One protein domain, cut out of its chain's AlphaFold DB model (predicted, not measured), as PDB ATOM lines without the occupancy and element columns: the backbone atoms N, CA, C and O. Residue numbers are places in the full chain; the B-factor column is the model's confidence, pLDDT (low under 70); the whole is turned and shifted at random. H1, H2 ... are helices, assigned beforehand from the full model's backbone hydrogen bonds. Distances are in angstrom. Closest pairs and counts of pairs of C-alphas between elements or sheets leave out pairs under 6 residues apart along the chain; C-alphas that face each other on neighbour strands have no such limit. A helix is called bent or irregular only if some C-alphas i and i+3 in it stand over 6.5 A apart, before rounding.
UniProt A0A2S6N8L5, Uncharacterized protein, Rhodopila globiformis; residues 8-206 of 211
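AT A GLANCE: This is residues 8 to 206 of the 211 residues of an uncharacterized protein of Rhodopila globiformis (UniProt A0A2S6N8L5). One long helix, H2, runs through the middle of a bundle, and H5, H10, H1, H7, H8 and H4 wrap round it as a ring of helices, open between H4 and H5. H3 folds back from the end of H2, and H6 crosses H2 near that same end, with the short H9 beside H3 and H6. The printed part has 199 residues with ten named helices, H1 to H10 in order along the chain, and no named strand; its class is all helix. It is compact, with a radius of gyration of the C-alphas of 15.8 A and spans of 45 by 37 by 27 A.

IN THESE COORDINATES: H2, the longest helix, holds residues 25 to 52 and runs 40.5 A, from C-alpha 25 at (84.696, 160.354, -26.132) to C-alpha 52 at (85.123, 177.026, 10.797). H5 is residues 102 to 120, 26.3 A long; H10 is residues 189 to 205, 25.4 A, ending at C-alpha 205 at (92.785, 167.324, -19.550); H8 is residues 155 to 171, 24.5 A. The shorter helices are H1, residues 8 to 16, H3, residues 57 to 67, H4, residues 87 to 97, H6, residues 124 to 135, H7, residues 138 to 146, and H9, residues 178 to 182. H10 is irregular, with C-alphas 190 and 193 7.0 A apart, and H6 only just so, with C-alphas 129 and 132 6.9 A apart.

HOW THE PARTS SIT: H2 is the hub and touches six helices; H2, H4, H5, H8 and H10 form a bundle, a group of helices side by side. With residues 32 to 43 alone H2 touches H4, at a shallow tilt of 26 degrees, opposite ways; the closest C-alphas, of Ser 39 and Asp 88, are 4.9 A apart. H5 touches H2 at 27 degrees, a shallow tilt, the same way, closest at the C-alphas of Tyr 37 and Gly 112, 5.3 A. H6 touches residues 45 to 49 of H2 alone, at a steep tilt of 56 degrees, with the C-alphas of Ala 49 and Val 128 closest at 5.5 A. H2 and H3 are a hairpin, closest at the C-alphas of Cys 50 and Leu 59, 5.9 A. H7 touches H1, the closest C-alphas being those of Cys 16 and Ala 145, 5.3 A, but is apart from H2. H9 touches H3, with the C-alphas of Asn 58 and Leu 181 4.7 A apart. Every O i to N i+4 pair is within hydrogen-bond range in H1, H3, H4, H5, H7 and H8; the counts are 22 of 24 in H2, 5 of 8 in H6, 10 of 13 in H10 and 0 of 1 in H9, where 2 of 2 O i to N i+3 pairs are.

THE WHOLE: The C-alphas farthest apart, of Asp 55 and Ser 101, are 46.0 A apart. The printed part has no cut, and its one long link is H3 to H4, residues 68 to 86, whose C-alphas lie 11 to 22 A from the mean of the C-alphas. The mean pLDDT of the printed part is 94.6, and residue 175 alone is under 70.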
ATOM      1  N   TYR A   8      85.641 186.408 -10.933       92.31
ATOM      2  CA  TYR A   8      85.426 184.964 -11.028       92.31
ATOM      3  C   TYR A   8      84.318 184.604 -12.025       92.31
ATOM      4  O   TYR A   8      84.439 183.611 -12.732       92.31
ATOM      5  N   GLU A   9      83.269 185.423 -12.150       92.88
ATOM      6  CA  GLU A   9      82.163 185.143 -13.069       92.88
ATOM      7  C   GLU A   9      82.619 185.196 -14.531       92.88
ATOM      8  O   GLU A   9      82.067 184.481 -15.362       92.88
ATOM      9  N   LYS A  10      83.643 186.005 -14.844       94.38
ATOM     10  CA  LYS A  10      84.276 186.005 -16.172       94.38
ATOM     11  C   LYS A  10      84.982 184.682 -16.446       94.38
ATOM     12  O   LYS A  10      84.878 184.168 -17.548       94.38
ATOM     13  N   ILE A  11      85.650 184.109 -15.446       96.31
ATOM     14  CA  ILE A  11      86.290 182.794 -15.585       96.31
ATOM     15  C   ILE A  11      85.234 181.694 -15.747       96.31
ATOM     16  O   ILE A  11      85.419 180.789 -16.553       96.31
ATOM     17  N   VAL A  12      84.104 181.789 -15.037       96.62
ATOM     18  CA  VAL A  12      82.966 180.879 -15.250       96.62
ATOM     19  C   VAL A  12      82.443 180.993 -16.682       96.62
ATOM     20  O   VAL A  12      82.246 179.968 -17.325       96.62
ATOM     21  N   ASP A  13      82.260 182.212 -17.204       96.81
ATOM     22  CA  ASP A  13      81.873 182.413 -18.607       96.81
ATOM     23  C   ASP A  13      82.892 181.776 -19.565       96.81
ATOM     24  O   ASP A  13      82.499 181.037 -20.460       96.81
ATOM     25  N   GLU A  14      84.192 181.990 -19.341       96.69
ATOM     26  CA  GLU A  14      85.258 181.388 -20.151       96.69
ATOM     27  C   GLU A  14      85.197 179.855 -20.152       96.69
ATOM     28  O   GLU A  14      85.423 179.246 -21.194       96.69
ATOM     29  N   ILE A  15      84.893 179.223 -19.010       97.94
ATOM     30  CA  ILE A  15      84.709 177.765 -18.919       97.94
ATOM     31  C   ILE A  15      83.464 177.333 -19.706       97.94
ATOM     32  O   ILE A  15      83.512 176.342 -20.437       97.94
ATOM     33  N   CYS A  16      82.351 178.057 -19.572       97.69
ATOM     34  CA  CYS A  16      81.121 177.769 -20.312       97.69
ATOM     35  C   CYS A  16      81.318 177.885 -21.831       97.69
ATOM     36  O   CYS A  16      80.783 177.062 -22.567       97.69
ATOM     37  N   ASP A  17      82.120 178.850 -22.285       97.00
ATOM     38  CA  ASP A  17      82.375 179.126 -23.704       97.00
ATOM     39  C   ASP A  17      83.437 178.200 -24.339       97.00
ATOM     40  O   ASP A  17      83.737 178.319 -25.533       97.00
ATOM     41  N   LEU A  18      84.011 177.256 -23.579       96.69
ATOM     42  CA  LEU A  18      84.890 176.223 -24.135       96.69
ATOM     43  C   LEU A  18      84.145 175.358 -25.163       96.69
ATOM     44  O   LEU A  18      82.920 175.231 -25.170       96.69
ATOM     45  N   ARG A  19      84.894 174.705 -26.053       96.62
ATOM     46  CA  ARG A  19      84.322 173.930 -27.168       96.62
ATOM     47  C   ARG A  19      83.816 172.544 -26.753       96.62
ATOM     48  O   ARG A  19      84.216 171.541 -27.345       96.62
ATOM     49  N   TRP A  20      82.908 172.474 -25.784       97.56
ATOM     50  CA  TRP A  20      82.314 171.226 -25.283       97.56
ATOM     51  C   TRP A  20      81.787 170.288 -26.387       97.56
ATOM     52  O   TRP A  20      82.126 169.102 -26.359       97.56
ATOM     53  N   PRO A  21      81.095 170.773 -27.444       96.75
ATOM     54  CA  PRO A  21      80.615 169.904 -28.524       96.75
ATOM     55  C   PRO A  21      81.715 169.298 -29.409       96.75
ATOM     56  O   PRO A  21      81.418 168.440 -30.241       96.75
ATOM     57  N   ALA A  22      82.955 169.787 -29.310       95.38
ATOM     58  CA  ALA A  22      84.090 169.327 -30.113       95.38
ATOM     59  C   ALA A  22      84.901 168.209 -29.438       95.38
ATOM     60  O   ALA A  22      85.831 167.676 -30.058       95.38
ATOM     61  N   LEU A  23      84.573 167.874 -28.186       96.06
ATOM     62  CA  LEU A  23      85.228 166.803 -27.452       96.06
ATOM     63  C   LEU A  23      84.978 165.452 -28.110       96.06
ATOM     64  O   LEU A  23      83.859 165.137 -28.512       96.06
ATOM     65  N   THR A  24      86.023 164.631 -28.170       95.12
ATOM     66  CA  THR A  24      85.850 163.198 -28.410       95.12
ATOM     67  C   THR A  24      85.417 162.497 -27.127       95.12
ATOM     68  O   THR A  24      85.686 162.978 -26.024       95.12
ATOM     69  N   ARG A  25      84.871 161.287 -27.256       95.06
ATOM     70  CA  ARG A  25      84.696 160.354 -26.132       95.06
ATOM     71  C   ARG A  25      85.920 160.241 -25.204       95.06
ATOM     72  O   ARG A  25      85.772 160.255 -23.986       95.06
ATOM     73  N   GLU A  26      87.132 160.119 -25.750       94.81
ATOM     74  CA  GLU A  26      88.363 159.974 -24.948       94.81
ATOM     75  C   GLU A  26      88.687 161.236 -24.146       94.81
ATOM     76  O   GLU A  26      89.133 161.157 -23.000       94.81
ATOM     77  N   GLU A  27      88.450 162.409 -24.728       95.62
ATOM     78  CA  GLU A  27      88.628 163.679 -24.034       95.62
ATOM     79  C   GLU A  27      87.524 163.911 -23.003       95.62
ATOM     80  O   GLU A  27      87.817 164.370 -21.904       95.62
ATOM     81  N   LEU A  28      86.283 163.511 -23.281       96.69
ATOM     82  CA  LEU A  28      85.194 163.598 -22.311       96.69
ATOM     83  C   LEU A  28      85.435 162.677 -21.103       96.69
ATOM     84  O   LEU A  28      85.228 163.085 -19.961       96.69
ATOM     85  N   LEU A  29      85.993 161.480 -21.321       96.88
ATOM     86  CA  LEU A  29      86.480 160.622 -20.233       96.88
ATOM     87  C   LEU A  29      87.615 161.292 -19.445       96.88
ATOM     88  O   LEU A  29      87.758 161.059 -18.246       96.88
ATOM     89  N   ALA A  30      88.442 162.108 -20.106       97.12
ATOM     90  CA  ALA A  30      89.533 162.825 -19.449       97.12
ATOM     91  C   ALA A  30      88.974 163.945 -18.572       97.12
ATOM     92  O   ALA A  30      89.487 164.165 -17.481       97.12
ATOM     93  N   ILE A  31      87.900 164.596 -19.022       97.94
ATOM     94  CA  ILE A  31      87.155 165.589 -18.250       97.94
ATOM     95  C   ILE A  31      86.482 164.957 -17.037       97.94
ATOM     96  O   ILE A  31      86.640 165.490 -15.945       97.94
ATOM     97  N   ALA A  32      85.818 163.805 -17.178       97.88
ATOM     98  CA  ALA A  32      85.253 163.085 -16.033       97.88
ATOM     99  C   ALA A  32      86.335 162.755 -14.986       97.88
ATOM    100  O   ALA A  32      86.135 162.945 -13.787       97.88
ATOM    101  N   HIS A  33      87.516 162.323 -15.443       98.19
ATOM    102  CA  HIS A  33      88.647 162.049 -14.561       98.19
ATOM    103  C   HIS A  33      89.239 163.319 -13.935       98.19
ATOM    104  O   HIS A  33      89.493 163.359 -12.737       98.19
ATOM    105  N   ALA A  34      89.404 164.395 -14.694       98.31
ATOM    106  CA  ALA A  34      89.841 165.671 -14.148       98.31
ATOM    107  C   ALA A  34      88.846 166.205 -13.103       98.31
ATOM    108  O   ALA A  34      89.245 166.671 -12.039       98.31
ATOM    109  N   TYR A  35      87.545 166.060 -13.356       98.50
ATOM    110  CA  TYR A  35      86.488 166.504 -12.456       98.50
ATOM    111  C   TYR A  35      86.499 165.780 -11.100       98.50
ATOM    112  O   TYR A  35      86.172 166.397 -10.091       98.50
ATOM    113  N   TYR A  36      86.966 164.526 -11.030       98.50
ATOM    114  CA  TYR A  36      87.210 163.855  -9.744       98.50
ATOM    115  C   TYR A  36      88.128 164.676  -8.820       98.50
ATOM    116  O   TYR A  36      87.894 164.778  -7.619       98.50
ATOM    117  N   TYR A  37      89.150 165.334  -9.362       98.75
ATOM    118  CA  TYR A  37      90.037 166.169  -8.553       98.75
ATOM    119  C   TYR A  37      89.362 167.468  -8.097       98.75
ATOM    120  O   TYR A  37      89.624 167.935  -6.986       98.75
ATOM    121  N   PHE A  38      88.464 168.031  -8.909       98.56
ATOM    122  CA  PHE A  38      87.616 169.139  -8.474       98.56
ATOM    123  C   PHE A  38      86.693 168.710  -7.325       98.56
ATOM    124  O   PHE A  38      86.666 169.393  -6.301       98.56
ATOM    125  N   SER A  39      86.013 167.562  -7.434       98.12
ATOM    126  CA  SER A  39      85.104 167.093  -6.380       98.12
ATOM    127  C   SER A  39      85.831 166.830  -5.060       98.12
ATOM    128  O   SER A  39      85.352 167.261  -4.017       98.12
ATOM    129  N   VAL A  40      87.049 166.274  -5.085       98.56
ATOM    130  CA  VAL A  40      87.895 166.170  -3.877       98.56
ATOM    131  C   VAL A  40      88.125 167.546  -3.237       98.56
ATOM    132  O   VAL A  40      87.925 167.720  -2.032       98.56
ATOM    133  N   GLN A  41      88.532 168.549  -4.024       98.31
ATOM    134  CA  GLN A  41      88.764 169.903  -3.509       98.31
ATOM    135  C   GLN A  41      87.490 170.535  -2.939       98.31
ATOM    136  O   GLN A  41      87.563 171.229  -1.915       98.31
ATOM    137  N   PHE A  42      86.350 170.320  -3.590       97.81
ATOM    138  CA  PHE A  42      85.058 170.822  -3.151       97.81
ATOM    139  C   PHE A  42      84.663 170.220  -1.795       97.81
ATOM    140  O   PHE A  42      84.468 170.967  -0.834       97.81
ATOM    141  N   CYS A  43      84.685 168.891  -1.657       97.31
ATOM    142  CA  CYS A  43      84.344 168.211  -0.404       97.31
ATOM    143  C   CYS A  43      85.276 168.614   0.748       97.31
ATOM    144  O   CYS A  43      84.823 168.874   1.864       97.31
ATOM    145  N   GLU A  44      86.582 168.755   0.487       97.88
ATOM    146  CA  GLU A  44      87.516 169.308   1.476       97.88
ATOM    147  C   GLU A  44      87.109 170.714   1.934       97.88
ATOM    148  O   GLU A  44      87.285 171.065   3.102       97.88
ATOM    149  N   THR A  45      86.599 171.533   1.017       98.25
ATOM    150  CA  THR A  45      86.204 172.919   1.287       98.25
ATOM    151  C   THR A  45      84.935 172.981   2.133       98.25
ATOM    152  O   THR A  45      84.893 173.748   3.095       98.25
ATOM    153  N   VAL A  46      83.958 172.114   1.863       97.75
ATOM    154  CA  VAL A  46      82.765 171.938   2.707       97.75
ATOM    155  C   VAL A  46      83.149 171.495   4.124       97.75
ATOM    156  O   VAL A  46      82.674 172.059   5.113       97.75
ATOM    157  N   GLU A  47      84.082 170.548   4.251       97.75
ATOM    158  CA  GLU A  47      84.604 170.100   5.550       97.75
ATOM    159  C   GLU A  47      85.357 171.214   6.302       97.75
ATOM    160  O   GLU A  47      85.249 171.330   7.527       97.75
ATOM    161  N   ILE A  48      86.117 172.066   5.601       98.12
ATOM    162  CA  ILE A  48      86.741 173.259   6.198       98.12
ATOM    163  C   ILE A  48      85.664 174.225   6.703       98.12
ATOM    164  O   ILE A  48      85.768 174.690   7.840       98.12
ATOM    165  N   ALA A  49      84.631 174.496   5.901       97.94
ATOM    166  CA  ALA A  49      83.550 175.408   6.260       97.94
ATOM    167  C   ALA A  49      82.826 174.944   7.534       97.94
ATOM    168  O   ALA A  49      82.692 175.719   8.480       97.94
ATOM    169  N   CYS A  50      82.485 173.655   7.623       97.94
ATOM    170  CA  CYS A  50      81.852 173.075   8.811       97.94
ATOM    171  C   CYS A  50      82.735 173.156  10.064       97.94
ATOM    172  O   CYS A  50      82.234 173.378  11.162       97.94
ATOM    173  N   ARG A  51      84.060 172.999   9.933       97.94
ATOM    174  CA  ARG A  51      84.977 173.188  11.072       97.94
ATOM    175  C   ARG A  51      85.089 174.650  11.497       97.94
ATOM    176  O   ARG A  51      85.284 174.920  12.680       97.94
ATOM    177  N   ARG A  52      85.015 175.583  10.545       96.94
ATOM    178  CA  ARG A  52      85.123 177.026  10.797       96.94
ATOM    179  C   ARG A  52      83.858 177.591  11.443       96.94
ATOM    180  O   ARG A  52      83.965 178.454  12.310       96.94
ATOM    181  N   PHE A  53      82.701 177.067  11.050       97.06
ATOM    182  CA  PHE A  53      81.377 177.489  11.496       97.06
ATOM    183  C   PHE A  53      80.590 176.281  12.043       97.06
ATOM    184  O   PHE A  53      79.630 175.830  11.422       97.06
ATOM    185  N   PRO A  54      80.993 175.724  13.202       97.25
ATOM    186  CA  PRO A  54      80.441 174.464  13.704       97.25
ATOM    187  C   PRO A  54      78.950 174.528  14.040       97.25
ATOM    188  O   PRO A  54      78.283 173.500  13.979       97.25
ATOM    189  N   ASP A  55      78.421 175.711  14.358       97.56
ATOM    190  CA  ASP A  55      77.010 175.916  14.705       97.56
ATOM    191  C   ASP A  55      76.138 176.319  13.500       97.56
ATOM    192  O   ASP A  55      74.925 176.502  13.643       97.56
ATOM    193  N   ASP A  56      76.734 176.458  12.311       97.44
ATOM    194  CA  ASP A  56      75.998 176.807  11.100       97.44
ATOM    195  C   ASP A  56      75.263 175.585  10.543       97.44
ATOM    196  O   ASP A  56      75.842 174.682   9.933       97.44
ATOM    197  N   ARG A  57      73.947 175.557  10.767       97.19
ATOM    198  CA  ARG A  57      73.083 174.457  10.326       97.19
ATOM    199  C   ARG A  57      73.004 174.336   8.810       97.19
ATOM    200  O   ARG A  57      72.867 173.218   8.326       97.19
ATOM    201  N   ASN A  58      73.116 175.440   8.076       96.31
ATOM    202  CA  ASN A  58      73.028 175.403   6.623       96.31
ATOM    203  C   ASN A  58      74.280 174.740   6.038       96.31
ATOM    204  O   ASN A  58      74.176 173.905   5.145       96.31
ATOM    205  N   LEU A  59      75.462 175.027   6.590       96.75
ATOM    206  CA  LEU A  59      76.700 174.363   6.165       96.75
ATOM    207  C   LEU A  59      76.732 172.880   6.561       96.75
ATOM    208  O   LEU A  59      77.234 172.053   5.798       96.75
ATOM    209  N   GLN A  60      76.155 172.515   7.710       97.00
ATOM    210  CA  GLN A  60      75.960 171.106   8.074       97.00
ATOM    211  C   GLN A  60      75.008 170.390   7.104       97.00
ATOM    212  O   GLN A  60      75.250 169.235   6.750       97.00
ATOM    213  N   GLU A  61      73.935 171.055   6.680       95.62
ATOM    214  CA  GLU A  61      73.001 170.527   5.686       95.62
ATOM    215  C   GLU A  61      73.675 170.354   4.322       95.62
ATOM    216  O   GLU A  61      73.585 169.267   3.754       95.62
ATOM    217  N   LEU A  62      74.451 171.346   3.871       94.88
ATOM    218  CA  LEU A  62      75.248 171.261   2.645       94.88
ATOM    219  C   LEU A  62      76.190 170.054   2.695       94.88
ATOM    220  O   LEU A  62      76.206 169.223   1.796       94.88
ATOM    221  N   ARG A  63      76.918 169.884   3.803       96.06
ATOM    222  CA  ARG A  63      77.784 168.717   4.014       96.06
ATOM    223  C   ARG A  63      77.029 167.396   3.924       96.06
ATOM    224  O   ARG A  63      77.565 166.434   3.385       96.06
ATOM    225  N   ASN A  64      75.815 167.314   4.456       94.81
ATOM    226  CA  ASN A  64      75.020 166.094   4.344       94.81
ATOM    227  C   ASN A  64      74.548 165.856   2.902       94.81
ATOM    228  O   ASN A  64      74.527 164.705   2.476       94.81
ATOM    229  N   GLY A  65      74.207 166.924   2.173       92.75
ATOM    230  CA  GLY A  65      73.784 166.895   0.770       92.75
ATOM    231  C   GLY A  65      74.895 166.564  -0.231       92.75
ATOM    232  O   GLY A  65      74.586 166.051  -1.303       92.75
ATOM    233  N   GLU A  66      76.155 166.773   0.153       92.56
ATOM    234  CA  GLU A  66      77.342 166.619  -0.704       92.56
ATOM    235  C   GLU A  66      78.229 165.429  -0.295       92.56
ATOM    236  O   GLU A  66      78.641 164.607  -1.114       92.56
ATOM    237  N   CYS A  67      78.501 165.292   1.008       92.75
ATOM    238  CA  CYS A  67      79.487 164.343   1.527       92.75
ATOM    239  C   CYS A  67      78.889 163.039   2.071       92.75
ATOM    240  O   CYS A  67      79.621 162.068   2.253       92.75
ATOM    241  N   MET A  68      77.590 163.011   2.383       91.12
ATOM    242  CA  MET A  68      76.914 161.880   3.039       91.12
ATOM    243  C   MET A  68      75.492 161.677   2.498       91.12
ATOM    244  O   MET A  68      74.528 161.517   3.256       91.12
ATOM    245  N   THR A  69      75.371 161.665   1.174       92.81
ATOM    246  CA  THR A  69      74.098 161.740   0.454       92.81
ATOM    247  C   THR A  69      73.851 160.508  -0.406       92.81
ATOM    248  O   THR A  69      74.785 159.844  -0.852       92.81
ATOM    249  N   ASP A  70      72.582 160.206  -0.651       94.56
ATOM    250  CA  ASP A  70      72.115 159.207  -1.612       94.56
ATOM    251  C   ASP A  70      71.401 159.855  -2.816       94.56
ATOM    252  O   ASP A  70      70.780 159.156  -3.611       94.56
ATOM    253  N   ASN A  71      71.521 161.176  -3.006       92.88
ATOM    254  CA  ASN A  71      70.848 161.919  -4.084       92.88
ATOM    255  C   ASN A  71      71.234 161.480  -5.514       92.88
ATOM    256  O   ASN A  71      70.495 161.757  -6.459       92.88
ATOM    257  N   LEU A  72      72.354 160.772  -5.672       92.56
ATOM    258  CA  LEU A  72      72.794 160.163  -6.933       92.56
ATOM    259  C   LEU A  72      72.603 158.639  -6.977       92.56
ATOM    260  O   LEU A  72      72.914 158.013  -7.992       92.56
ATOM    261  N   SER A  73      72.101 158.037  -5.899       93.12
ATOM    262  CA  SER A  73      71.817 156.609  -5.795       93.12
ATOM    263  C   SER A  73      70.390 156.277  -6.266       93.12
ATOM    264  O   SER A  73      69.467 157.066  -6.056       93.12
ATOM    265  N   PRO A  74      70.158 155.076  -6.838       96.25
ATOM    266  CA  PRO A  74      71.152 154.094  -7.282       96.25
ATOM    267  C   PRO A  74      71.783 154.469  -8.626       96.25
ATOM    268  O   PRO A  74      71.144 155.101  -9.465       96.25
ATOM    269  N   TYR A  75      72.987 153.953  -8.883       97.06
ATOM    270  CA  TYR A  75      73.556 153.936 -10.230       97.06
ATOM    271  C   TYR A  75      74.373 152.652 -10.474       97.06
ATOM    272  O   TYR A  75      75.304 152.375  -9.712       97.06
ATOM    273  N   PRO A  76      74.067 151.840 -11.507       96.50
ATOM    274  CA  PRO A  76      74.735 150.557 -11.740       96.50
ATOM    275  C   PRO A  76      76.265 150.656 -11.786       96.50
ATOM    276  O   PRO A  76      76.826 151.471 -12.510       96.50
ATOM    277  N   GLY A  77      76.944 149.811 -11.005       94.25
ATOM    278  CA  GLY A  77      78.410 149.784 -10.921       94.25
ATOM    279  C   GLY A  77      79.044 150.949 -10.150       94.25
ATOM    280  O   GLY A  77      80.256 150.931  -9.956       94.25
ATOM    281  N   ILE A  78      78.250 151.920  -9.681       97.00
ATOM    282  CA  ILE A  78      78.719 153.071  -8.900       97.00
ATOM    283  C   ILE A  78      78.097 153.095  -7.505       97.00
ATOM    284  O   ILE A  78      78.840 153.164  -6.537       97.00
ATOM    285  N   ALA A  79      76.770 153.015  -7.378       97.19
ATOM    286  CA  ALA A  79      76.060 153.153  -6.107       97.19
ATOM    287  C   ALA A  79      74.905 152.150  -5.988       97.19
ATOM    288  O   ALA A  79      74.031 152.085  -6.861       97.19
ATOM    289  N   ALA A  80      74.864 151.395  -4.889       97.50
ATOM    290  CA  ALA A  80      73.700 150.586  -4.530       97.50
ATOM    291  C   ALA A  80      72.521 151.485  -4.122       97.50
ATOM    292  O   ALA A  80      72.720 152.640  -3.759       97.50
ATOM    293  N   ALA A  81      71.288 150.970  -4.171       97.12
ATOM    294  CA  ALA A  81      70.088 151.734  -3.816       97.12
ATOM    295  C   ALA A  81      70.113 152.208  -2.354       97.12
ATOM    296  O   ALA A  81      70.276 151.395  -1.445       97.12
ATOM    297  N   GLY A  82      69.946 153.518  -2.148       96.62
ATOM    298  CA  GLY A  82      70.036 154.174  -0.840       96.62
ATOM    299  C   GLY A  82      71.453 154.228  -0.257       96.62
ATOM    300  O   GLY A  82      71.619 154.581   0.911       96.62
ATOM    301  N   GLU A  83      72.482 153.841  -1.020       97.50
ATOM    302  CA  GLU A  83      73.869 153.978  -0.582       97.50
ATOM    303  C   GLU A  83      74.218 155.459  -0.454       97.50
ATOM    304  O   GLU A  83      74.196 156.200  -1.437       97.50
ATOM    305  N   LYS A  84      74.573 155.860   0.767       96.50
ATOM    306  CA  LYS A  84      75.100 157.189   1.044       96.50
ATOM    307  C   LYS A  84      76.595 157.217   0.798       96.50
ATOM    308  O   LYS A  84      77.321 156.380   1.338       96.50
ATOM    309  N   MET A  85      77.055 158.196   0.037       95.25
ATOM    310  CA  MET A  85      78.472 158.417  -0.214       95.25
ATOM    311  C   MET A  85      78.771 159.896  -0.407       95.25
ATOM    312  O   MET A  85      77.867 160.726  -0.502       95.25
ATOM    313  N   ASN A  86      80.061 160.195  -0.470       94.62
ATOM    314  CA  ASN A  86      80.538 161.487  -0.907       94.62
ATOM    315  C   ASN A  86      80.518 161.556  -2.442       94.62
ATOM    316  O   ASN A  86      80.749 160.556  -3.129       94.62
ATOM    317  N   HIS A  87      80.259 162.732  -2.995       95.56
ATOM    318  CA  HIS A  87      80.321 162.959  -4.433       95.56
ATOM    319  C   HIS A  87      81.713 162.720  -5.029       95.56
ATOM    320  O   HIS A  87      81.816 162.261  -6.170       95.56
ATOM    321  N   ASP A  88      82.792 162.936  -4.270       96.94
ATOM    322  CA  ASP A  88      84.138 162.558  -4.716       96.94
ATOM    323  C   ASP A  88      84.317 161.034  -4.827       96.94
ATOM    324  O   ASP A  88      84.923 160.561  -5.785       96.94
ATOM    325  N   GLU A  89      83.723 160.255  -3.923       97.94
ATOM    326  CA  GLU A  89      83.688 158.793  -3.980       97.94
ATOM    327  C   GLU A  89      82.875 158.299  -5.182       97.94
ATOM    328  O   GLU A  89      83.318 157.380  -5.877       97.94
ATOM    329  N   PHE A  90      81.738 158.936  -5.489       97.94
ATOM    330  CA  PHE A  90      80.995 158.663  -6.724       97.94
ATOM    331  C   PHE A  90      81.909 158.858  -7.942       97.94
ATOM    332  O   PHE A  90      82.068 157.946  -8.758       97.94
ATOM    333  N   MET A  91      82.585 160.008  -8.031       98.25
ATOM    334  CA  MET A  91      83.497 160.309  -9.138       98.25
ATOM    335  C   MET A  91      84.717 159.383  -9.178       98.25
ATOM    336  O   MET A  91      85.134 158.966 -10.258       98.25
ATOM    337  N   ARG A  92      85.258 158.969  -8.030       97.75
ATOM    338  CA  ARG A  92      86.347 157.986  -7.961       97.75
ATOM    339  C   ARG A  92      85.920 156.648  -8.564       97.75
ATOM    340  O   ARG A  92      86.698 156.018  -9.281       97.75
ATOM    341  N   ARG A  93      84.685 156.206  -8.297       97.88
ATOM    342  CA  ARG A  93      84.115 154.988  -8.897       97.88
ATOM    343  C   ARG A  93      83.861 155.161 -10.399       97.88
ATOM    344  O   ARG A  93      84.123 154.222 -11.147       97.88
ATOM    345  N   VAL A  94      83.450 156.350 -10.853       97.62
ATOM    346  CA  VAL A  94      83.349 156.684 -12.291       97.62
ATOM    347  C   VAL A  94      84.707 156.532 -12.978       97.62
ATOM    348  O   VAL A  94      84.809 155.873 -14.011       97.62
ATOM    349  N   VAL A  95      85.768 157.072 -12.377       96.38
ATOM    350  CA  VAL A  95      87.140 156.939 -12.890       96.38
ATOM    351  C   VAL A  95      87.578 155.478 -12.925       96.38
ATOM    352  O   VAL A  95      88.104 155.027 -13.939       96.38
ATOM    353  N   ALA A  96      87.316 154.716 -11.861       95.50
ATOM    354  CA  ALA A  96      87.666 153.298 -11.791       95.50
ATOM    355  C   ALA A  96      86.914 152.430 -12.820       95.50
ATOM    356  O   ALA A  96      87.425 151.390 -13.231       95.50
ATOM    357  N   MET A  97      85.713 152.845 -13.235       94.94
ATOM    358  CA  MET A  97      84.930 152.182 -14.284       94.94
ATOM    359  C   MET A  97      85.471 152.466 -15.693       94.94
ATOM    360  O   MET A  97      85.248 151.678 -16.615       94.94
ATOM    361  N   SER A  98      86.175 153.582 -15.875       90.38
ATOM    362  CA  SER A  98      86.650 154.026 -17.179       90.38
ATOM    363  C   SER A  98      87.746 153.115 -17.747       90.38
ATOM    364  O   SER A  98      88.759 152.843 -17.107       90.38
ATOM    365  N   GLN A  99      87.588 152.693 -19.003       81.44
ATOM    366  CA  GLN A  99      88.578 151.883 -19.723       81.44
ATOM    367  C   GLN A  99      89.605 152.765 -20.455       81.44
ATOM    368  O   GLN A  99      89.681 152.765 -21.683       81.44
ATOM    369  N   ARG A 100      90.389 153.553 -19.709       82.69
ATOM    370  CA  ARG A 100      91.469 154.386 -20.276       82.69
ATOM    371  C   ARG A 100      92.796 153.642 -20.353       82.69
ATOM    372  O   ARG A 100      93.059 152.718 -19.585       82.69
ATOM    373  N   SER A 101      93.669 154.102 -21.252       81.62
ATOM    374  CA  SER A 101      95.073 153.694 -21.234       81.62
ATOM    375  C   SER A 101      95.736 154.144 -19.922       81.62
ATOM    376  O   SER A 101      95.397 155.192 -19.363       81.62
ATOM    377  N   GLN A 102      96.688 153.354 -19.417       80.81
ATOM    378  CA  GLN A 102      97.400 153.686 -18.176       80.81
ATOM    379  C   GLN A 102      98.197 154.992 -18.297       80.81
ATOM    380  O   GLN A 102      98.253 155.768 -17.343       80.81
ATOM    381  N   ASP A 103      98.780 155.256 -19.468       83.88
ATOM    382  CA  ASP A 103      99.555 156.471 -19.713       83.88
ATOM    383  C   ASP A 103      98.677 157.724 -19.708       83.88
ATOM    384  O   ASP A 103      99.033 158.721 -19.075       83.88
ATOM    385  N   ASP A 104      97.497 157.661 -20.332       86.81
ATOM    386  CA  ASP A 104      96.548 158.772 -20.292       86.81
ATOM    387  C   ASP A 104      95.994 158.994 -18.888       86.81
ATOM    388  O   ASP A 104      95.804 160.140 -18.491       86.81
ATOM    389  N   GLY A 105      95.727 157.919 -18.138       91.69
ATOM    390  CA  GLY A 105      95.306 158.001 -16.738       91.69
ATOM    391  C   GLY A 105      96.330 158.752 -15.890       91.69
ATOM    392  O   GLY A 105      96.001 159.784 -15.307       91.69
ATOM    393  N   ARG A 106      97.593 158.313 -15.941       94.62
ATOM    394  CA  ARG A 106      98.705 158.921 -15.200       94.62
ATOM    395  C   ARG A 106      98.891 160.405 -15.516       94.62
ATOM    396  O   ARG A 106      99.110 161.198 -14.607       94.62
ATOM    397  N   ARG A 107      98.780 160.802 -16.787       95.88
ATOM    398  CA  ARG A 107      98.874 162.219 -17.176       95.88
ATOM    399  C   ARG A 107      97.784 163.067 -16.514       95.88
ATOM    400  O   ARG A 107      98.059 164.180 -16.072       95.88
ATOM    401  N   ILE A 108      96.545 162.570 -16.474       97.56
ATOM    402  CA  ILE A 108      95.443 163.283 -15.812       97.56
ATOM    403  C   ILE A 108      95.638 163.294 -14.296       97.56
ATOM    404  O   ILE A 108      95.386 164.327 -13.680       97.56
ATOM    405  N   ASP A 109      96.164 162.217 -13.711       97.81
ATOM    406  CA  ASP A 109      96.503 162.183 -12.287       97.81
ATOM    407  C   ASP A 109      97.532 163.255 -11.920       97.81
ATOM    408  O   ASP A 109      97.355 163.978 -10.943       97.81
ATOM    409  N   GLU A 110      98.584 163.422 -12.722       98.19
ATOM    410  CA  GLU A 110      99.590 164.468 -12.510       98.19
ATOM    411  C   GLU A 110      98.976 165.877 -12.557       98.19
ATOM    412  O   GLU A 110      99.257 166.704 -11.683       98.19
ATOM    413  N   LEU A 111      98.091 166.145 -13.526       98.19
ATOM    414  CA  LEU A 111      97.349 167.410 -13.618       98.19
ATOM    415  C   LEU A 111      96.428 167.621 -12.410       98.19
ATOM    416  O   LEU A 111      96.413 168.702 -11.820       98.19
ATOM    417  N   GLY A 112      95.690 166.584 -12.020       98.62
ATOM    418  CA  GLY A 112      94.769 166.607 -10.893       98.62
ATOM    419  C   GLY A 112      95.469 166.836  -9.555       98.62
ATOM    420  O   GLY A 112      95.032 167.655  -8.745       98.62
ATOM    421  N   GLN A 113      96.612 166.187  -9.332       98.56
ATOM    422  CA  GLN A 113      97.428 166.406  -8.137       98.56
ATOM    423  C   GLN A 113      98.034 167.811  -8.110       98.56
ATOM    424  O   GLN A 113      98.070 168.440  -7.050       98.56
ATOM    425  N   ALA A 114      98.472 168.339  -9.259       98.31
ATOM    426  CA  ALA A 114      98.935 169.720  -9.356       98.31
ATOM    427  C   ALA A 114      97.809 170.720  -9.033       98.31
ATOM    428  O   ALA A 114      98.036 171.663  -8.270       98.31
ATOM    429  N   TYR A 115      96.593 170.474  -9.534       98.75
ATOM    430  CA  TYR A 115      95.392 171.241  -9.195       98.75
ATOM    431  C   TYR A 115      95.109 171.216  -7.686       98.75
ATOM    432  O   TYR A 115      95.023 172.273  -7.058       98.75
ATOM    433  N   LEU A 116      95.046 170.028  -7.071       98.75
ATOM    434  CA  LEU A 116      94.811 169.898  -5.630       98.75
ATOM    435  C   LEU A 116      95.898 170.597  -4.811       98.75
ATOM    436  O   LEU A 116      95.599 171.270  -3.826       98.75
ATOM    437  N   ALA A 117      97.166 170.466  -5.208       98.31
ATOM    438  CA  ALA A 117      98.274 171.137  -4.537       98.31
ATOM    439  C   ALA A 117      98.160 172.667  -4.628       98.31
ATOM    440  O   ALA A 117      98.443 173.352  -3.645       98.31
ATOM    441  N   ALA A 118      97.736 173.207  -5.774       97.81
ATOM    442  CA  ALA A 118      97.484 174.635  -5.934       97.81
ATOM    443  C   ALA A 118      96.309 175.097  -5.059       97.81
ATOM    444  O   ALA A 118      96.468 176.038  -4.281       97.81
ATOM    445  N   ALA A 119      95.175 174.393  -5.098       98.06
ATOM    446  CA  ALA A 119      93.997 174.729  -4.302       98.06
ATOM    447  C   ALA A 119      94.263 174.654  -2.788       98.06
ATOM    448  O   ALA A 119      93.842 175.527  -2.035       98.06
ATOM    449  N   ARG A 120      95.020 173.652  -2.324       98.25
ATOM    450  CA  ARG A 120      95.372 173.479  -0.902       98.25
ATOM    451  C   ARG A 120      96.353 174.532  -0.371       98.25
ATOM    452  O   ARG A 120      96.479 174.655   0.843       98.25
ATOM    453  N   ARG A 121      97.039 175.284  -1.240       97.50
ATOM    454  CA  ARG A 121      97.881 176.432  -0.843       97.50
ATOM    455  C   ARG A 121      97.081 177.715  -0.633       97.50
ATOM    456  O   ARG A 121      97.613 178.656  -0.050       97.50
ATOM    457  N   ILE A 122      95.849 177.771  -1.134       97.81
ATOM    458  CA  ILE A 122      94.970 178.924  -0.959       97.81
ATOM    459  C   ILE A 122      94.449 178.926   0.476       97.81
ATOM    460  O   ILE A 122      94.151 177.873   1.044       97.81
ATOM    461  N   ASP A 123      94.365 180.125   1.054       97.75
ATOM    462  CA  ASP A 123      93.907 180.328   2.423       97.75
ATOM    463  C   ASP A 123      92.543 179.642   2.660       97.75
ATOM    464  O   ASP A 123      91.639 179.778   1.825       97.75
ATOM    465  N   PRO A 124      92.367 178.894   3.767       97.62
ATOM    466  CA  PRO A 124      91.111 178.217   4.067       97.62
ATOM    467  C   PRO A 124      89.888 179.139   4.057       97.62
ATOM    468  O   PRO A 124      88.848 178.724   3.554       97.62
ATOM    469  N   ASP A 125      89.999 180.378   4.545       96.75
ATOM    470  CA  ASP A 125      88.877 181.322   4.566       96.75
ATOM    471  C   ASP A 125      88.504 181.760   3.133       96.75
ATOM    472  O   ASP A 125      87.325 181.930   2.826       96.75
ATOM    473  N   VAL A 126      89.479 181.848   2.217       97.19
ATOM    474  CA  VAL A 126      89.225 182.103   0.784       97.19
ATOM    475  C   VAL A 126      88.551 180.903   0.119       97.19
ATOM    476  O   VAL A 126      87.618 181.082  -0.661       97.19
ATOM    477  N   ARG A 127      88.972 179.673   0.441       97.81
ATOM    478  CA  ARG A 127      88.301 178.460  -0.055       97.81
ATOM    479  C   ARG A 127      86.850 178.407   0.415       97.81
ATOM    480  O   ARG A 127      85.964 178.161  -0.388       97.81
ATOM    481  N   VAL A 128      86.582 178.678   1.691       97.81
ATOM    482  CA  VAL A 128      85.204 178.690   2.207       97.81
ATOM    483  C   VAL A 128      84.365 179.762   1.509       97.81
ATOM    484  O   VAL A 128      83.246 179.478   1.089       97.81
ATOM    485  N   ALA A 129      84.924 180.956   1.290       96.62
ATOM    486  CA  ALA A 129      84.256 182.029   0.555       96.62
ATOM    487  C   ALA A 129      83.954 181.690  -0.920       96.62
ATOM    488  O   ALA A 129      83.160 182.390  -1.545       96.62
ATOM    489  N   SER A 130      84.543 180.630  -1.492       96.94
ATOM    490  CA  SER A 130      84.238 180.205  -2.862       96.94
ATOM    491  C   SER A 130      82.988 179.329  -2.971       96.94
ATOM    492  O   SER A 130      82.447 179.229  -4.070       96.94
ATOM    493  N   LEU A 131      82.507 178.723  -1.874       96.25
ATOM    494  CA  LEU A 131      81.346 177.816  -1.886       96.25
ATOM    495  C   LEU A 131      80.099 178.415  -2.561       96.25
ATOM    496  O   LEU A 131      79.570 177.764  -3.459       96.25
ATOM    497  N   PRO A 132      79.669 179.658  -2.258       94.19
ATOM    498  CA  PRO A 132      78.513 180.256  -2.927       94.19
ATOM    499  C   PRO A 132      78.722 180.395  -4.425       94.19
ATOM    500  O   PRO A 132      77.779 180.307  -5.193       94.19
ATOM    501  N   THR A 133      79.960 180.602  -4.873       94.25
ATOM    502  CA  THR A 133      80.215 180.758  -6.307       94.25
ATOM    503  C   THR A 133      80.107 179.444  -7.057       94.25
ATOM    504  O   THR A 133      79.783 179.466  -8.238       94.25
ATOM    505  N   TYR A 134      80.346 178.320  -6.381       94.56
ATOM    506  CA  TYR A 134      80.117 176.991  -6.927       94.56
ATOM    507  C   TYR A 134      78.621 176.663  -6.932       94.56
ATOM    508  O   TYR A 134      78.050 176.461  -8.004       94.56
ATOM    509  N   GLU A 135      77.991 176.719  -5.761       91.75
ATOM    510  CA  GLU A 135      76.641 176.196  -5.520       91.75
ATOM    511  C   GLU A 135      75.516 177.150  -5.946       91.75
ATOM    512  O   GLU A 135      74.422 176.716  -6.295       91.75
ATOM    513  N   ASP A 136      75.752 178.466  -5.956       87.75
ATOM    514  CA  ASP A 136      74.756 179.471  -6.358       87.75
ATOM    515  C   ASP A 136      74.836 179.768  -7.864       87.75
ATOM    516  O   ASP A 136      74.897 180.911  -8.324       87.75
ATOM    517  N   GLY A 137      74.879 178.690  -8.649       86.06
ATOM    518  CA  GLY A 137      74.734 178.712 -10.101       86.06
ATOM    519  C   GLY A 137      76.028 178.638 -10.913       86.06
ATOM    520  O   GLY A 137      75.948 178.377 -12.114       86.06
ATOM    521  N   GLY A 138      77.217 178.814 -10.327       93.44
ATOM    522  CA  GLY A 138      78.471 178.709 -11.084       93.44
ATOM    523  C   GLY A 138      78.695 177.307 -11.649       93.44
ATOM    524  O   GLY A 138      78.876 177.155 -12.859       93.44
ATOM    525  N   LEU A 139      78.609 176.274 -10.805       94.88
ATOM    526  CA  LEU A 139      78.731 174.883 -11.241       94.88
ATOM    527  C   LEU A 139      77.565 174.450 -12.121       94.88
ATOM    528  O   LEU A 139      77.808 173.854 -13.165       94.88
ATOM    529  N   ALA A 140      76.326 174.827 -11.795       94.31
ATOM    530  CA  ALA A 140      75.173 174.511 -12.639       94.31
ATOM    531  C   ALA A 140      75.350 175.017 -14.086       94.31
ATOM    532  O   ALA A 140      75.040 174.305 -15.046       94.31
ATOM    533  N   ARG A 141      75.909 176.224 -14.267       95.75
ATOM    534  CA  ARG A 141      76.256 176.765 -15.592       95.75
ATOM    535  C   ARG A 141      77.360 175.967 -16.279       95.75
ATOM    536  O   ARG A 141      77.228 175.659 -17.462       95.75
ATOM    537  N   VAL A 142      78.429 175.618 -15.561       97.62
ATOM    538  CA  VAL A 142      79.519 174.801 -16.117       97.62
ATOM    539  C   VAL A 142      79.007 173.418 -16.515       97.62
ATOM    540  O   VAL A 142      79.264 172.982 -17.629       97.62
ATOM    541  N   PHE A 143      78.230 172.751 -15.665       97.62
ATOM    542  CA  PHE A 143      77.661 171.434 -15.954       97.62
ATOM    543  C   PHE A 143      76.724 171.476 -17.151       97.62
ATOM    544  O   PHE A 143      76.807 170.601 -18.006       97.62
ATOM    545  N   THR A 144      75.894 172.516 -17.262       97.12
ATOM    546  CA  THR A 144      75.046 172.718 -18.445       97.12
ATOM    547  C   THR A 144      75.888 172.807 -19.718       97.12
ATOM    548  O   THR A 144      75.554 172.160 -20.700       97.12
ATOM    549  N   ALA A 145      77.012 173.531 -19.689       97.69
ATOM    550  CA  ALA A 145      77.910 173.624 -20.839       97.69
ATOM    551  C   ALA A 145      78.615 172.288 -21.150       97.69
ATOM    552  O   ALA A 145      78.695 171.882 -22.305       97.69
ATOM    553  N   VAL A 146      79.070 171.549 -20.128       97.88
ATOM    554  CA  VAL A 146      79.674 170.212 -20.302       97.88
ATOM    555  C   VAL A 146      78.691 169.244 -20.970       97.88
ATOM    556  O   VAL A 146      79.095 168.443 -21.816       97.88
ATOM    557  N   LEU A 147      77.402 169.331 -20.622       98.00
ATOM    558  CA  LEU A 147      76.335 168.492 -21.174       98.00
ATOM    559  C   LEU A 147      76.089 168.707 -22.681       98.00
ATOM    560  O   LEU A 147      75.475 167.845 -23.305       98.00
ATOM    561  N   ASP A 148      76.630 169.768 -23.293       97.19
ATOM    562  CA  ASP A 148      76.583 169.978 -24.750       97.19
ATOM    563  C   ASP A 148      77.541 169.054 -25.541       97.19
ATOM    564  O   ASP A 148      77.528 169.034 -26.782       97.19
ATOM    565  N   ALA A 149      78.386 168.271 -24.858       97.19
ATOM    566  CA  ALA A 149      79.177 167.211 -25.483       97.19
ATOM    567  C   ALA A 149      78.279 166.084 -26.047       97.19
ATOM    568  O   ALA A 149      77.137 165.906 -25.630       97.19
ATOM    569  N   ARG A 150      78.780 165.316 -27.026       91.44
ATOM    570  CA  ARG A 150      77.938 164.411 -27.844       91.44
ATOM    571  C   ARG A 150      78.066 162.914 -27.537       91.44
ATOM    572  O   ARG A 150      77.142 162.172 -27.848       91.44
ATOM    573  N   ASP A 151      79.163 162.471 -26.924       91.69
ATOM    574  CA  ASP A 151      79.516 161.046 -26.821       91.69
ATOM    575  C   ASP A 151      79.308 160.481 -25.401       91.69
ATOM    576  O   ASP A 151      80.274 160.273 -24.674       91.69
ATOM    577  N   TRP A 152      78.065 160.199 -24.997       96.56
ATOM    578  CA  TRP A 152      77.733 159.743 -23.629       96.56
ATOM    579  C   TRP A 152      77.522 158.229 -23.470       96.56
ATOM    580  O   TRP A 152      77.242 157.764 -22.367       96.56
ATOM    581  N   ASP A 153      77.675 157.450 -24.542       92.81
ATOM    582  CA  ASP A 153      77.303 156.023 -24.580       92.81
ATOM    583  C   ASP A 153      78.236 155.094 -23.772       92.81
ATOM    584  O   ASP A 153      77.930 153.918 -23.567       92.81
ATOM    585  N   ASP A 154      79.386 155.589 -23.309       95.00
ATOM    586  CA  ASP A 154      80.286 154.829 -22.435       95.00
ATOM    587  C   ASP A 154      79.704 154.716 -21.010       95.00
ATOM    588  O   ASP A 154      79.234 155.722 -20.481       95.00
ATOM    589  N   PRO A 155      79.760 153.550 -20.332       96.19
ATOM    590  CA  PRO A 155      79.194 153.393 -18.989       96.19
ATOM    591  C   PRO A 155      79.699 154.407 -17.952       96.19
ATOM    592  O   PRO A 155      78.907 154.893 -17.140       96.19
ATOM    593  N   ALA A 156      80.990 154.759 -17.991       96.94
ATOM    594  CA  ALA A 156      81.552 155.762 -17.091       96.94
ATOM    595  C   ALA A 156      81.063 157.172 -17.459       96.94
ATOM    596  O   ALA A 156      80.767 157.976 -16.576       96.94
ATOM    597  N   LEU A 157      80.908 157.467 -18.754       97.44
ATOM    598  CA  LEU A 157      80.348 158.741 -19.213       97.44
ATOM    599  C   LEU A 157      78.865 158.875 -18.897       97.44
ATOM    600  O   LEU A 157      78.450 159.942 -18.463       97.44
ATOM    601  N   ALA A 158      78.079 157.811 -19.023       97.75
ATOM    602  CA  ALA A 158      76.684 157.809 -18.608       97.75
ATOM    603  C   ALA A 158      76.550 158.078 -17.095       97.75
ATOM    604  O   ALA A 158      75.676 158.838 -16.674       97.75
ATOM    605  N   ALA A 159      77.458 157.527 -16.278       98.00
ATOM    606  CA  ALA A 159      77.503 157.802 -14.842       98.00
ATOM    607  C   ALA A 159      77.874 159.261 -14.546       98.00
ATOM    608  O   ALA A 159      77.252 159.904 -13.701       98.00
ATOM    609  N   PHE A 160      78.851 159.807 -15.273       98.31
ATOM    610  CA  PHE A 160      79.220 161.215 -15.165       98.31
ATOM    611  C   PHE A 160      78.090 162.146 -15.637       98.31
ATOM    612  O   PHE A 160      77.781 163.128 -14.975       98.31
ATOM    613  N   HIS A 161      77.399 161.811 -16.724       98.31
ATOM    614  CA  HIS A 161      76.222 162.541 -17.189       98.31
ATOM    615  C   HIS A 161      75.115 162.557 -16.126       98.31
ATOM    616  O   HIS A 161      74.534 163.605 -15.853       98.31
ATOM    617  N   HIS A 162      74.832 161.407 -15.499       97.38
ATOM    618  CA  HIS A 162      73.886 161.311 -14.381       97.38
ATOM    619  C   HIS A 162      74.283 162.226 -13.220       97.38
ATOM    620  O   HIS A 162      73.436 162.959 -12.714       97.38
ATOM    621  N   PHE A 163      75.570 162.243 -12.862       97.25
ATOM    622  CA  PHE A 163      76.116 163.157 -11.859       97.25
ATOM    623  C   PHE A 163      75.834 164.627 -12.213       97.25
ATOM    624  O   PHE A 163      75.253 165.350 -11.402       97.25
ATOM    625  N   LEU A 164      76.187 165.059 -13.430       97.62
ATOM    626  CA  LEU A 164      76.023 166.446 -13.888       97.62
ATOM    627  C   LEU A 164      74.550 166.872 -13.923       97.62
ATOM    628  O   LEU A 164      74.194 167.928 -13.401       97.62
ATOM    629  N   VAL A 165      73.674 166.042 -14.498       96.38
ATOM    630  CA  VAL A 165      72.229 166.319 -14.557       96.38
ATOM    631  C   VAL A 165      71.616 166.372 -13.159       96.38
ATOM    632  O   VAL A 165      70.740 167.203 -12.913       96.38
ATOM    633  N   GLY A 166      72.058 165.497 -12.252       92.69
ATOM    634  CA  GLY A 166      71.643 165.509 -10.851       92.69
ATOM    635  C   GLY A 166      71.927 166.857 -10.196       92.69
ATOM    636  O   GLY A 166      71.006 167.478  -9.673       92.69
ATOM    637  N   HIS A 167      73.158 167.353 -10.323       91.31
ATOM    638  CA  HIS A 167      73.562 168.637  -9.747       91.31
ATOM    639  C   HIS A 167      72.846 169.824 -10.374       91.31
ATOM    640  O   HIS A 167      72.295 170.650  -9.657       91.31
ATOM    641  N   VAL A 168      72.731 169.873 -11.707       91.94
ATOM    642  CA  VAL A 168      71.964 170.943 -12.366       91.94
ATOM    643  C   VAL A 168      70.538 171.009 -11.811       91.94
ATOM    644  O   VAL A 168      70.018 172.096 -11.591       91.94
ATOM    645  N   ARG A 169      69.898 169.863 -11.539       86.50
ATOM    646  CA  ARG A 169      68.553 169.837 -10.944       86.50
ATOM    647  C   ARG A 169      68.547 170.294  -9.487       86.50
ATOM    648  O   ARG A 169      67.684 171.097  -9.143       86.50
ATOM    649  N   LEU A 170      69.465 169.793  -8.664       80.69
ATOM    650  CA  LEU A 170      69.560 170.142  -7.241       80.69
ATOM    651  C   LEU A 170      69.832 171.642  -7.049       80.69
ATOM    652  O   LEU A 170      69.147 172.294  -6.259       80.69
ATOM    653  N   ASP A 171      70.728 172.203  -7.856       77.94
ATOM    654  CA  ASP A 171      71.196 173.586  -7.718       77.94
ATOM    655  C   ASP A 171      70.304 174.593  -8.453       77.94
ATOM    656  O   ASP A 171      70.342 175.790  -8.174       77.94
ATOM    657  N   SER A 172      69.454 174.132  -9.379       73.38
ATOM    658  CA  SER A 172      68.543 175.014 -10.126       73.38
ATOM    659  C   SER A 172      67.452 175.669  -9.277       73.38
ATOM    660  O   SER A 172      66.825 176.621  -9.746       73.38
ATOM    661  N   ASN A 173      67.189 175.181  -8.058       74.44
ATOM    662  CA  ASN A 173      66.195 175.788  -7.180       74.44
ATOM    663  C   ASN A 173      66.818 176.962  -6.402       74.44
ATOM    664  O   ASN A 173      67.603 176.731  -5.482       74.44
ATOM    665  N   PRO A 174      66.438 178.218  -6.693       70.00
ATOM    666  CA  PRO A 174      67.040 179.363  -6.031       70.00
ATOM    667  C   PRO A 174      66.675 179.442  -4.547       70.00
ATOM    668  O   PRO A 174      67.442 180.016  -3.792       70.00
ATOM    669  N   ASP A 175      65.564 178.877  -4.085       69.94
ATOM    670  CA  ASP A 175      65.130 179.039  -2.690       69.94
ATOM    671  C   ASP A 175      65.541 177.865  -1.794       69.94
ATOM    672  O   ASP A 175      65.630 178.021  -0.578       69.94
ATOM    673  N   MET A 176      65.780 176.692  -2.387       72.44
ATOM    674  CA  MET A 176      65.996 175.432  -1.659       72.44
ATOM    675  C   MET A 176      67.206 174.625  -2.156       72.44
ATOM    676  O   MET A 176      67.476 173.558  -1.613       72.44
ATOM    677  N   GLY A 177      67.895 175.075  -3.207       77.94
ATOM    678  CA  GLY A 177      69.114 174.436  -3.702       77.94
ATOM    679  C   GLY A 177      70.311 174.705  -2.792       77.94
ATOM    680  O   GLY A 177      70.261 175.562  -1.906       77.94
ATOM    681  N   HIS A 178      71.417 174.005  -3.029       84.25
ATOM    682  CA  HIS A 178      72.618 174.114  -2.201       84.25
ATOM    683  C   HIS A 178      73.212 175.529  -2.152       84.25
ATOM    684  O   HIS A 178      73.743 175.943  -1.116       84.25
ATOM    685  N   GLY A 179      73.022 176.334  -3.205       82.25
ATOM    686  CA  GLY A 179      73.365 177.758  -3.191       82.25
ATOM    687  C   GLY A 179      72.742 178.502  -2.006       82.25
ATOM    688  O   GLY A 179      73.431 179.244  -1.302       82.25
ATOM    689  N   ALA A 180      71.471 178.236  -1.683       84.75
ATOM    690  CA  ALA A 180      70.790 178.864  -0.550       84.75
ATOM    691  C   ALA A 180      71.459 178.540   0.800       84.75
ATOM    692  O   ALA A 180      71.469 179.385   1.699       84.75
ATOM    693  N   LEU A 181      72.076 177.359   0.925       90.44
ATOM    694  CA  LEU A 181      72.739 176.911   2.149       90.44
ATOM    695  C   LEU A 181      74.056 177.652   2.420       90.44
ATOM    696  O   LEU A 181      74.473 177.765   3.571       90.44
ATOM    697  N   CYS A 182      74.703 178.209   1.395       90.69
ATOM    698  CA  CYS A 182      75.995 178.880   1.547       90.69
ATOM    699  C   CYS A 182      75.991 180.375   1.197       90.69
ATOM    700  O   CYS A 182      76.951 181.051   1.547       90.69
ATOM    701  N   ARG A 183      74.917 180.943   0.629       89.44
ATOM    702  CA  ARG A 183      74.794 182.376   0.252       89.44
ATOM    703  C   ARG A 183      75.160 183.413   1.316       89.44
ATOM    704  O   ARG A 183      75.420 184.565   0.983       89.44
ATOM    705  N   HIS A 184      75.112 183.046   2.593       91.56
ATOM    706  CA  HIS A 184      75.507 183.928   3.689       91.56
ATOM    707  C   HIS A 184      77.034 184.138   3.754       91.56
ATOM    708  O   HIS A 184      77.494 185.103   4.367       91.56
ATOM    709  N   LEU A 185      77.819 183.261   3.122       92.88
ATOM    710  CA  LEU A 185      79.243 183.459   2.879       92.88
ATOM    711  C   LEU A 185      79.400 184.474   1.740       92.88
ATOM    712  O   LEU A 185      78.753 184.365   0.703       92.88
ATOM    713  N   VAL A 186      80.251 185.481   1.928       90.12
ATOM    714  CA  VAL A 186      80.433 186.552   0.938       90.12
ATOM    715  C   VAL A 186      81.656 186.236   0.076       90.12
ATOM    716  O   VAL A 186      82.770 186.262   0.605       90.12
ATOM    717  N   PRO A 187      81.487 185.948  -1.228       89.75
ATOM    718  CA  PRO A 187      82.620 185.756  -2.116       89.75
ATOM    719  C   PRO A 187      83.336 187.082  -2.383       89.75
ATOM    720  O   PRO A 187      82.718 188.147  -2.443       89.75
ATOM    721  N   ASP A 188      84.644 187.008  -2.608       87.12
ATOM    722  CA  ASP A 188      85.436 188.121  -3.125       87.12
ATOM    723  C   ASP A 188      86.452 187.637  -4.168       87.12
ATOM    724  O   ASP A 188      86.672 186.438  -4.336       87.12
ATOM    725  N   ASP A 189      87.086 188.569  -4.882       88.81
ATOM    726  CA  ASP A 189      87.978 188.253  -6.006       88.81
ATOM    727  C   ASP A 189      89.224 187.429  -5.612       88.81
ATOM    728  O   ASP A 189      89.906 186.898  -6.491       88.81
ATOM    729  N   ARG A 190      89.528 187.227  -4.320       94.69
ATOM    730  CA  ARG A 190      90.603 186.309  -3.897       94.69
ATOM    731  C   ARG A 190      90.307 184.856  -4.258       94.69
ATOM    732  O   ARG A 190      91.242 184.062  -4.270       94.69
ATOM    733  N   ILE A 191      89.057 184.502  -4.579       96.44
ATOM    734  CA  ILE A 191      88.685 183.153  -5.039       96.44
ATOM    735  C   ILE A 191      89.046 182.895  -6.507       96.44
ATOM    736  O   ILE A 191      89.032 181.745  -6.938       96.44
ATOM    737  N   VAL A 192      89.357 183.936  -7.292       96.56
ATOM    738  CA  VAL A 192      89.663 183.826  -8.732       96.56
ATOM    739  C   VAL A 192      90.682 182.718  -9.052       96.56
ATOM    740  O   VAL A 192      90.434 181.966  -9.996       96.56
ATOM    741  N   PRO A 193      91.773 182.529  -8.280       97.56
ATOM    742  CA  PRO A 193      92.729 181.456  -8.534       97.56
ATOM    743  C   PRO A 193      92.131 180.043  -8.476       97.56
ATOM    744  O   PRO A 193      92.641 179.159  -9.156       97.56
ATOM    745  N   LEU A 194      91.056 179.810  -7.709       97.94
ATOM    746  CA  LEU A 194      90.385 178.504  -7.667       97.94
ATOM    747  C   LEU A 194      89.667 178.210  -8.990       97.94
ATOM    748  O   LEU A 194      89.879 177.157  -9.589       97.94
ATOM    749  N   TRP A 195      88.888 179.171  -9.488       97.81
ATOM    750  CA  TRP A 195      88.209 179.054 -10.780       97.81
ATOM    751  C   TRP A 195      89.193 178.962 -11.950       97.81
ATOM    752  O   TRP A 195      88.987 178.171 -12.869       97.81
ATOM    753  N   GLN A 196      90.293 179.721 -11.904       97.50
ATOM    754  CA  GLN A 196      91.360 179.627 -12.904       97.50
ATOM    755  C   GLN A 196      92.018 178.248 -12.895       97.50
ATOM    756  O   GLN A 196      92.164 177.639 -13.951       97.50
ATOM    757  N   ALA A 197      92.355 177.721 -11.713       98.06
ATOM    758  CA  ALA A 197      92.928 176.388 -11.593       98.06
ATOM    759  C   ALA A 197      91.970 175.309 -12.122       98.06
ATOM    760  O   ALA A 197      92.420 174.368 -12.775       98.06
ATOM    761  N   PHE A 198      90.659 175.456 -11.899       98.44
ATOM    762  CA  PHE A 198      89.663 174.534 -12.441       98.44
ATOM    763  C   PHE A 198      89.576 174.606 -13.972       98.44
ATOM    764  O   PHE A 198      89.635 173.573 -14.638       98.44
ATOM    765  N   ARG A 199      89.529 175.813 -14.552       97.69
ATOM    766  CA  ARG A 199      89.590 176.005 -16.010       97.69
ATOM    767  C   ARG A 199      90.844 175.362 -16.608       97.69
ATOM    768  O   ARG A 199      90.757 174.643 -17.601       97.69
ATOM    769  N   ASP A 200      92.002 175.612 -16.003       97.50
ATOM    770  CA  ASP A 200      93.291 175.124 -16.497       97.50
ATOM    771  C   ASP A 200      93.397 173.595 -16.383       97.50
ATOM    772  O   ASP A 200      93.936 172.947 -17.281       97.50
ATOM    773  N   LEU A 201      92.819 173.002 -15.331       98.44
ATOM    774  CA  LEU A 201      92.675 171.554 -15.186       98.44
ATOM    775  C   LEU A 201      91.848 170.956 -16.338       98.44
ATOM    776  O   LEU A 201      92.292 169.996 -16.972       98.44
ATOM    777  N   LEU A 202      90.684 171.538 -16.648       98.06
ATOM    778  CA  LEU A 202      89.822 171.085 -17.748       98.06
ATOM    779  C   LEU A 202      90.533 171.206 -19.105       98.06
ATOM    780  O   LEU A 202      90.598 170.238 -19.867       98.06
ATOM    781  N   ALA A 203      91.130 172.366 -19.388       96.56
ATOM    782  CA  ALA A 203      91.851 172.617 -20.635       96.56
ATOM    783  C   ALA A 203      93.094 171.722 -20.789       96.56
ATOM    784  O   ALA A 203      93.405 171.260 -21.889       96.56
ATOM    785  N   GLY A 204      93.797 171.440 -19.688       96.50
ATOM    786  CA  GLY A 204      94.921 170.507 -19.660       96.50
ATOM    787  C   GLY A 204      94.489 169.058 -19.888       96.50
ATOM    788  O   GLY A 204      95.196 168.294 -20.554       96.50
ATOM    789  N   ALA A 205      93.321 168.667 -19.374       96.69
ATOM    790  CA  ALA A 205      92.785 167.324 -19.550       96.69
ATOM    791  C   ALA A 205      92.334 167.061 -20.994       96.69
ATOM    792  O   ALA A 205      92.685 166.014 -21.548       96.69
ATOM    793  N   ALA A 206      91.652 168.028 -21.614       96.06
ATOM    794  CA  ALA A 206      91.140 167.950 -22.981       96.06
ATOM    795  C   ALA A 206      91.603 169.147 -23.838       96.06
ATOM    796  O   ALA A 206      90.921 170.173 -23.904       96.06
TER     797      ALA A 206